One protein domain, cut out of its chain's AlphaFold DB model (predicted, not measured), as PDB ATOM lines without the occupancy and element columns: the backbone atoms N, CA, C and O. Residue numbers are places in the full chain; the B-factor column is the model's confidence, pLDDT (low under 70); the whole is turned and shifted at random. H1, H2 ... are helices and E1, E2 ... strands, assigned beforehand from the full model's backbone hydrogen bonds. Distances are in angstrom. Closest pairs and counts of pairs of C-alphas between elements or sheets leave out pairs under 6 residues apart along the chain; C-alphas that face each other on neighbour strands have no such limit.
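Overview. This is residues 48 to 106 of the 312 residues of the protein "chromodomain-helicase-DNA-binding protein 8-like isoform X1" of Octodon degus (UniProt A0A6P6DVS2). A small, loop-rich head holds a looping unnamed stretch, the short helix H1 and the short strand E1, and from it one long helix, H2, sticks out as an arm with residues 82 to 106. The 59 printed residues have named elements in the order H1, E1, H2, mostly helix. The whole is extended, with a radius of gyration of the C-alphas of 16.7 A and spans of 51 by 22 by 19 A.

Along the chain. Start at C-alpha 48, (135.007, 234.566, 173.056); residues 48 to 66 have no named element. Find H1, residues 67 to 73, 9.8 A long, from C-alpha 67 at (124.938, 227.474, 170.845). E1 follows, residues 77 to 79, 7.1 A. H2, residues 81 to 101, runs 30.0 A to C-alpha 101 at (103.929, 255.130, 172.893).

Arrangement. Look at residues 48 to 49, paired antiparallel with residues 77 to 78 of E1; E1 pairs with no named strand. The closest C-alphas of H1 and E1, those of Leu 71 and Phe 77, are 6.5 A apart. E1 and H2 meet only through their link; H1 and H2 are apart. In H1 and H2 every O i to N i+4 pair is within hydrogen-bond range.

Size, cuts and confidence. The C-alphas farthest apart, of Asp 52 and Leu 106, are 53.2 A apart. The printed part has no cut, and both links are tight. Residues 98 to 106 have pLDDT under 70.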
ATOM      1  N   ILE A  48     133.625 234.265 172.689       98.69
ATOM      2  CA  ILE A  48     135.007 234.566 173.056       98.69
ATOM      3  C   ILE A  48     135.561 233.482 173.982       98.69
ATOM      4  O   ILE A  48     134.909 233.085 174.951       98.69
ATOM      5  N   ASN A  49     136.771 233.011 173.693       98.56
ATOM      6  CA  ASN A  49     137.534 232.141 174.577       98.56
ATOM      7  C   ASN A  49     138.023 232.959 175.780       98.56
ATOM      8  O   ASN A  49     138.731 233.956 175.639       98.56
ATOM      9  N   LYS A  50     137.648 232.530 176.984       98.19
ATOM     10  CA  LYS A  50     137.973 233.195 178.255       98.19
ATOM     11  C   LYS A  50     139.446 233.040 178.652       98.19
ATOM     12  O   LYS A  50     139.891 233.745 179.554       98.19
ATOM     13  N   VAL A  51     140.170 232.102 178.036       98.00
ATOM     14  CA  VAL A  51     141.562 231.759 178.367       98.00
ATOM     15  C   VAL A  51     142.551 232.549 177.511       98.00
ATOM     16  O   VAL A  51     143.444 233.189 178.062       98.00
ATOM     17  N   ASP A  52     142.395 232.520 176.185       97.56
ATOM     18  CA  ASP A  52     143.319 233.166 175.235       97.56
ATOM     19  C   ASP A  52     142.763 234.448 174.578       97.56
ATOM     20  O   ASP A  52     143.519 235.205 173.971       97.56
ATOM     21  N   GLY A  53     141.466 234.738 174.742       97.94
ATOM     22  CA  GLY A  53     140.807 235.916 174.169       97.94
ATOM     23  C   GLY A  53     140.371 235.773 172.707       97.94
ATOM     24  O   GLY A  53     139.879 236.751 172.139       97.94
ATOM     25  N   THR A  54     140.521 234.594 172.091       98.50
ATOM     26  CA  THR A  54     140.102 234.332 170.703       98.50
ATOM     27  C   THR A  54     138.606 234.569 170.541       98.50
ATOM     28  O   THR A  54     137.796 234.001 171.270       98.50
ATOM     29  N   LEU A  55     138.233 235.400 169.570       98.69
ATOM     30  CA  LEU A  55     136.851 235.765 169.277       98.69
ATOM     31  C   LEU A  55     136.407 235.116 167.963       98.69
ATOM     32  O   LEU A  55     137.001 235.388 166.921       98.69
ATOM     33  N   LEU A  56     135.321 234.346 168.008       98.56
ATOM     34  CA  LEU A  56     134.648 233.807 166.828       98.56
ATOM     35  C   LEU A  56     133.460 234.705 166.457       98.56
ATOM     36  O   LEU A  56     132.664 235.096 167.317       98.56
ATOM     37  N   VAL A  57     133.351 235.041 165.173       98.12
ATOM     38  CA  VAL A  57     132.309 235.896 164.578       98.12
ATOM     39  C   VAL A  57     131.961 235.381 163.182       98.12
ATOM     40  O   VAL A  57     132.752 234.668 162.575       98.12
ATOM     41  N   GLY A  58     130.803 235.772 162.643       96.62
ATOM     42  CA  GLY A  58     130.392 235.333 161.306       96.62
ATOM     43  C   GLY A  58     130.303 233.808 161.229       96.62
ATOM     44  O   GLY A  58     129.794 233.181 162.153       96.62
ATOM     45  N   GLU A  59     130.811 233.209 160.154       97.75
ATOM     46  CA  GLU A  59     130.676 231.765 159.926       97.75
ATOM     47  C   GLU A  59     131.460 230.876 160.907       97.75
ATOM     48  O   GLU A  59     131.105 229.707 161.065       97.75
ATOM     49  N   ASP A  60     132.451 231.425 161.615       98.19
ATOM     50  CA  ASP A  60     133.221 230.700 162.638       98.19
ATOM     51  C   ASP A  60     132.481 230.608 163.986       98.19
ATOM     52  O   ASP A  60     132.822 229.793 164.842       98.19
ATOM     53  N   ALA A  61     131.473 231.456 164.208       98.50
ATOM     54  CA  ALA A  61     130.667 231.447 165.425       98.50
ATOM     55  C   ALA A  61     129.568 230.363 165.375       98.50
ATOM     56  O   ALA A  61     128.998 230.117 164.311       98.50
ATOM     57  N   PRO A  62     129.184 229.737 166.502       98.06
ATOM     58  CA  PRO A  62     128.080 228.774 166.527       98.06
ATOM     59  C   PRO A  62     126.739 229.427 166.147       98.06
ATOM     60  O   PRO A  62     126.495 230.609 166.435       98.06
ATOM     61  N   ARG A  63     125.840 228.661 165.518       97.56
ATOM     62  CA  ARG A  63     124.456 229.094 165.256       97.56
ATOM     63  C   ARG A  63     123.662 229.211 166.560       97.56
ATOM     64  O   ARG A  63     123.887 228.474 167.521       97.56
ATOM     65  N   ARG A  64     122.661 230.091 166.595       96.94
ATOM     66  CA  ARG A  64     121.797 230.295 167.769       96.94
ATOM     67  C   ARG A  64     121.104 229.013 168.238       96.94
ATOM     68  O   ARG A  64     120.923 228.861 169.449       96.94
ATOM     69  N   ALA A  65     120.742 228.131 167.302       96.38
ATOM     70  CA  ALA A  65     120.109 226.838 167.564       96.38
ATOM     71  C   ALA A  65     121.008 225.835 168.309       96.38
ATOM     72  O   ALA A  65     120.521 225.091 169.153       96.38
ATOM     73  N   GLU A  66     122.310 225.815 168.005       96.62
ATOM     74  CA  GLU A  66     123.270 224.837 168.546       96.62
ATOM     75  C   GLU A  66     124.133 225.401 169.687       96.62
ATOM     76  O   GLU A  66     124.776 224.635 170.401       96.62
ATOM     77  N   LEU A  67     124.117 226.727 169.884       97.25
ATOM     78  CA  LEU A  67     124.938 227.474 170.845       97.25
ATOM     79  C   LEU A  67     125.001 226.846 172.244       97.25
ATOM     80  O   LEU A  67     126.071 226.818 172.839       97.25
ATOM     81  N   GLU A  68     123.871 226.374 172.771       97.00
ATOM     82  CA  GLU A  68     123.787 225.786 174.114       97.00
ATOM     83  C   GLU A  68     124.669 224.528 174.202       97.00
ATOM     84  O   GLU A  68     125.674 224.507 174.914       97.00
ATOM     85  N   MET A  69     124.370 223.536 173.358       98.19
ATOM     86  CA  MET A  69     125.135 222.292 173.215       98.19
ATOM     87  C   MET A  69     126.609 222.550 172.885       98.19
ATOM     88  O   MET A  69     127.492 221.874 173.416       98.19
ATOM     89  N   TRP A  70     126.883 223.543 172.034       98.38
ATOM     90  CA  TRP A  70     128.241 223.936 171.671       98.38
ATOM     91  C   TRP A  70     129.013 224.469 172.887       98.38
ATOM     92  O   TRP A  70     130.121 224.010 173.147       98.38
ATOM     93  N   LEU A  71     128.414 225.346 173.701       98.31
ATOM     94  CA  LEU A  71     129.025 225.856 174.937       98.31
ATOM     95  C   LEU A  71     129.195 224.776 176.020       98.31
ATOM     96  O   LEU A  71     130.115 224.882 176.831       98.31
ATOM     97  N   GLN A  72     128.367 223.723 176.034       98.38
ATOM     98  CA  GLN A  72     128.631 222.540 176.865       98.38
ATOM     99  C   GLN A  72     129.866 221.750 176.395       98.38
ATOM    100  O   GLN A  72     130.598 221.228 177.237       98.38
ATOM    101  N   GLY A  73     130.110 221.666 175.083       98.44
ATOM    102  CA  GLY A  73     131.322 221.059 174.513       98.44
ATOM    103  C   GLY A  73     132.576 221.934 174.635       98.44
ATOM    104  O   GLY A  73     133.680 221.401 174.707       98.44
ATOM    105  N   HIS A  74     132.394 223.255 174.710       98.25
ATOM    106  CA  HIS A  74     133.441 224.280 174.699       98.25
ATOM    107  C   HIS A  74     133.408 225.169 175.961       98.25
ATOM    108  O   HIS A  74     133.127 226.371 175.881       98.25
ATOM    109  N   PRO A  75     133.689 224.609 177.156       98.12
ATOM    110  CA  PRO A  75     133.586 225.325 178.430       98.12
ATOM    111  C   PRO A  75     134.583 226.484 178.576       98.12
ATOM    112  O   PRO A  75     134.394 227.346 179.440       98.12
ATOM    113  N   GLU A  76     135.635 226.544 177.761       98.25
ATOM    114  CA  GLU A  76     136.567 227.670 177.652       98.25
ATOM    115  C   GLU A  76     135.962 228.898 176.947       98.25
ATOM    116  O   GLU A  76     136.409 230.017 177.201       98.25
ATOM    117  N   PHE A  77     134.886 228.742 176.172       98.75
ATOM    118  CA  PHE A  77     134.186 229.847 175.511       98.75
ATOM    119  C   PHE A  77     133.022 230.418 176.341       98.75
ATOM    120  O   PHE A  77     132.572 229.855 177.346       98.75
ATOM    121  N   ALA A  78     132.557 231.603 175.954       98.44
ATOM    122  CA  ALA A  78     131.314 232.230 176.402       98.44
ATOM    123  C   ALA A  78     130.800 233.196 175.321       98.44
ATOM    124  O   ALA A  78     131.575 233.636 174.478       98.44
ATOM    125  N   VAL A  79     129.517 233.565 175.354       98.31
ATOM    126  CA  VAL A  79     128.966 234.606 174.462       98.31
ATOM    127  C   VAL A  79     129.691 235.938 174.689       98.31
ATOM    128  O   VAL A  79     129.920 236.328 175.835       98.31
ATOM    129  N   ASP A  80     130.036 236.645 173.609       98.25
ATOM    130  CA  ASP A  80     130.738 237.933 173.667       98.25
ATOM    131  C   ASP A  80     129.953 238.954 174.527       98.25
ATOM    132  O   ASP A  80     128.813 239.303 174.189       98.25
ATOM    133  N   PRO A  81     130.546 239.506 175.605       97.00
ATOM    134  CA  PRO A  81     129.905 240.530 176.430       97.00
ATOM    135  C   PRO A  81     129.421 241.758 175.644       97.00
ATOM    136  O   PRO A  81     128.433 242.389 176.031       97.00
ATOM    137  N   ARG A  82     130.069 242.097 174.521       97.38
ATOM    138  CA  ARG A  82     129.659 243.204 173.638       97.38
ATOM    139  C   ARG A  82     128.366 242.878 172.892       97.38
ATOM    140  O   ARG A  82     127.518 243.757 172.743       97.38
ATOM    141  N   PHE A  83     128.190 241.623 172.476       96.31
ATOM    142  CA  PHE A  83     126.946 241.146 171.872       96.31
ATOM    143  C   PHE A  83     125.801 241.174 172.891       96.31
ATOM    144  O   PHE A  83     124.726 241.696 172.592       96.31
ATOM    145  N   LEU A  84     126.047 240.721 174.126       94.50
ATOM    146  CA  LEU A  84     125.065 240.802 175.215       94.50
ATOM    147  C   LEU A  84     124.653 242.256 175.509       94.50
ATOM    148  O   LEU A  84     123.459 242.549 175.594       94.50
ATOM    149  N   ALA A  85     125.615 243.182 175.585       94.44
ATOM    150  CA  ALA A  85     125.343 244.607 175.778       94.44
ATOM    151  C   ALA A  85     124.524 245.214 174.621       94.44
ATOM    152  O   ALA A  85     123.570 245.955 174.866       94.44
ATOM    153  N   TYR A  86     124.842 244.865 173.368       92.69
ATOM    154  CA  TYR A  86     124.079 245.286 172.189       92.69
ATOM    155  C   TYR A  86     122.627 244.780 172.222       92.69
ATOM    156  O   TYR A  86     121.692 245.556 172.004       92.69
ATOM    157  N   MET A  87     122.418 243.502 172.547       88.25
ATOM    158  CA  MET A  87     121.076 242.924 172.648       88.25
ATOM    159  C   MET A  87     120.269 243.544 173.797       88.25
ATOM    160  O   MET A  87     119.073 243.818 173.637       88.25
ATOM    161  N   GLU A  88     120.911 243.845 174.929       89.50
ATOM    162  CA  GLU A  88     120.254 244.532 176.037       89.50
ATOM    163  C   GLU A  88     119.875 245.978 175.680       89.50
ATOM    164  O   GLU A  88     118.767 246.416 175.999       89.50
ATOM    165  N   GLU A  89     120.742 246.707 174.974       90.62
ATOM    166  CA  GLU A  89     120.464 248.063 174.490       90.62
ATOM    167  C   GLU A  89     119.316 248.071 173.468       90.62
ATOM    168  O   GLU A  89     118.361 248.842 173.606       90.62
ATOM    169  N   ARG A  90     119.303 247.130 172.513       85.44
ATOM    170  CA  ARG A  90     118.190 246.957 171.560       85.44
ATOM    171  C   ARG A  90     116.860 246.696 172.280       85.44
ATOM    172  O   ARG A  90     115.828 247.274 171.918       85.44
ATOM    173  N   ARG A  91     116.873 245.883 173.345       83.38
ATOM    174  CA  ARG A  91     115.706 245.628 174.210       83.38
ATOM    175  C   ARG A  91     115.287 246.881 174.991       83.38
ATOM    176  O   ARG A  91     114.094 247.191 175.031       83.38
ATOM    177  N   LYS A  92     116.238 247.630 175.564       84.00
ATOM    178  CA  LYS A  92     115.999 248.901 176.276       84.00
ATOM    179  C   LYS A  92     115.363 249.948 175.360       84.00
ATOM    180  O   LYS A  92     114.383 250.576 175.766       84.00
ATOM    181  N   GLN A  93     115.837 250.085 174.123       81.62
ATOM    182  CA  GLN A  93     115.259 250.994 173.128       81.62
ATOM    183  C   GLN A  93     113.841 250.579 172.717       81.62
ATOM    184  O   GLN A  93     112.941 251.424 172.724       81.62
ATOM    185  N   LYS A  94     113.598 249.284 172.441       75.62
ATOM    186  CA  LYS A  94     112.243 248.755 172.176       75.62
ATOM    187  C   LYS A  94     111.301 249.068 173.345       75.62
ATOM    188  O   LYS A  94     110.239 249.651 173.134       75.62
ATOM    189  N   TRP A  95     111.724 248.788 174.579       72.94
ATOM    190  CA  TRP A  95     110.957 249.088 175.791       72.94
ATOM    191  C   TRP A  95     110.688 250.587 175.977       72.94
ATOM    192  O   TRP A  95     109.550 250.967 176.254       72.94
ATOM    193  N   GLN A  96     111.683 251.462 175.789       75.00
ATOM    194  CA  GLN A  96     111.468 252.910 175.879       75.00
ATOM    195  C   GLN A  96     110.523 253.427 174.790       75.00
ATOM    196  O   GLN A  96     109.652 254.245 175.096       75.00
ATOM    197  N   ARG A  97     110.629 252.928 173.550       72.25
ATOM    198  CA  ARG A  97     109.708 253.279 172.458       72.25
ATOM    199  C   ARG A  97     108.276 252.868 172.805       72.25
ATOM    200  O   ARG A  97     107.390 253.717 172.759       72.25
ATOM    201  N   CYS A  98     108.061 251.631 173.257       60.50
ATOM    202  CA  CYS A  98     106.751 251.154 173.718       60.50
ATOM    203  C   CYS A  98     106.226 251.951 174.927       60.50
ATOM    204  O   CYS A  98     105.053 252.315 174.962       60.50
ATOM    205  N   LYS A  99     107.083 252.299 175.894       67.00
ATOM    206  CA  LYS A  99     106.705 253.080 177.087       67.00
ATOM    207  C   LYS A  99     106.389 254.549 176.773       67.00
ATOM    208  O   LYS A  99     105.560 255.151 177.456       67.00
ATOM    209  N   LYS A 100     107.020 255.125 175.745       59.41
ATOM    210  CA  LYS A 100     106.699 256.462 175.216       59.41
ATOM    211  C   LYS A 100     105.409 256.437 174.389       59.41
ATOM    212  O   LYS A 100     104.613 257.362 174.520       59.41
ATOM    213  N   ASN A 101     105.172 255.363 173.632       58.16
ATOM    214  CA  ASN A 101     103.929 255.130 172.893       58.16
ATOM    215  C   ASN A 101     102.715 255.019 173.834       58.16
ATOM    216  O   ASN A 101     101.749 255.762 173.677       58.16
ATOM    217  N   ASN A 102     102.838 254.233 174.913       52.31
ATOM    218  CA  ASN A 102     101.761 253.984 175.886       52.31
ATOM    219  C   ASN A 102     101.248 255.256 176.591       52.31
ATOM    220  O   ASN A 102     100.145 255.273 177.135       52.31
ATOM    221  N   LYS A 103     102.030 256.344 176.584       57.38
ATOM    222  CA  LYS A 103     101.609 257.659 177.095       57.38
ATOM    223  C   LYS A 103     100.856 258.526 176.079       57.38
ATOM    224  O   LYS A 103     100.227 259.493 176.499       57.38
ATOM    225  N   ALA A 104     100.923 258.212 174.788       56.53
ATOM    226  CA  ALA A 104     100.165 258.881 173.733       56.53
ATOM    227  C   ALA A 104      98.855 258.135 173.414       56.53
ATOM    228  O   ALA A 104      97.808 258.758 173.230       56.53
ATOM    229  N   GLU A 105      98.889 256.801 173.397       56.53
ATOM    230  CA  GLU A 105      97.782 255.980 172.884       56.53
ATOM    231  C   GLU A 105      96.578 255.811 173.835       56.53
ATOM    232  O   GLU A 105      95.502 255.431 173.383       56.53
ATOM    233  N   LEU A 106      96.669 256.261 175.096       52.66
ATOM    234  CA  LEU A 106      95.487 256.470 175.956       52.66
ATOM    235  C   LEU A 106      94.639 257.707 175.581       52.66
ATOM    236  O   LEU A 106      93.586 257.918 176.177       52.66
TER     237      LEU A 106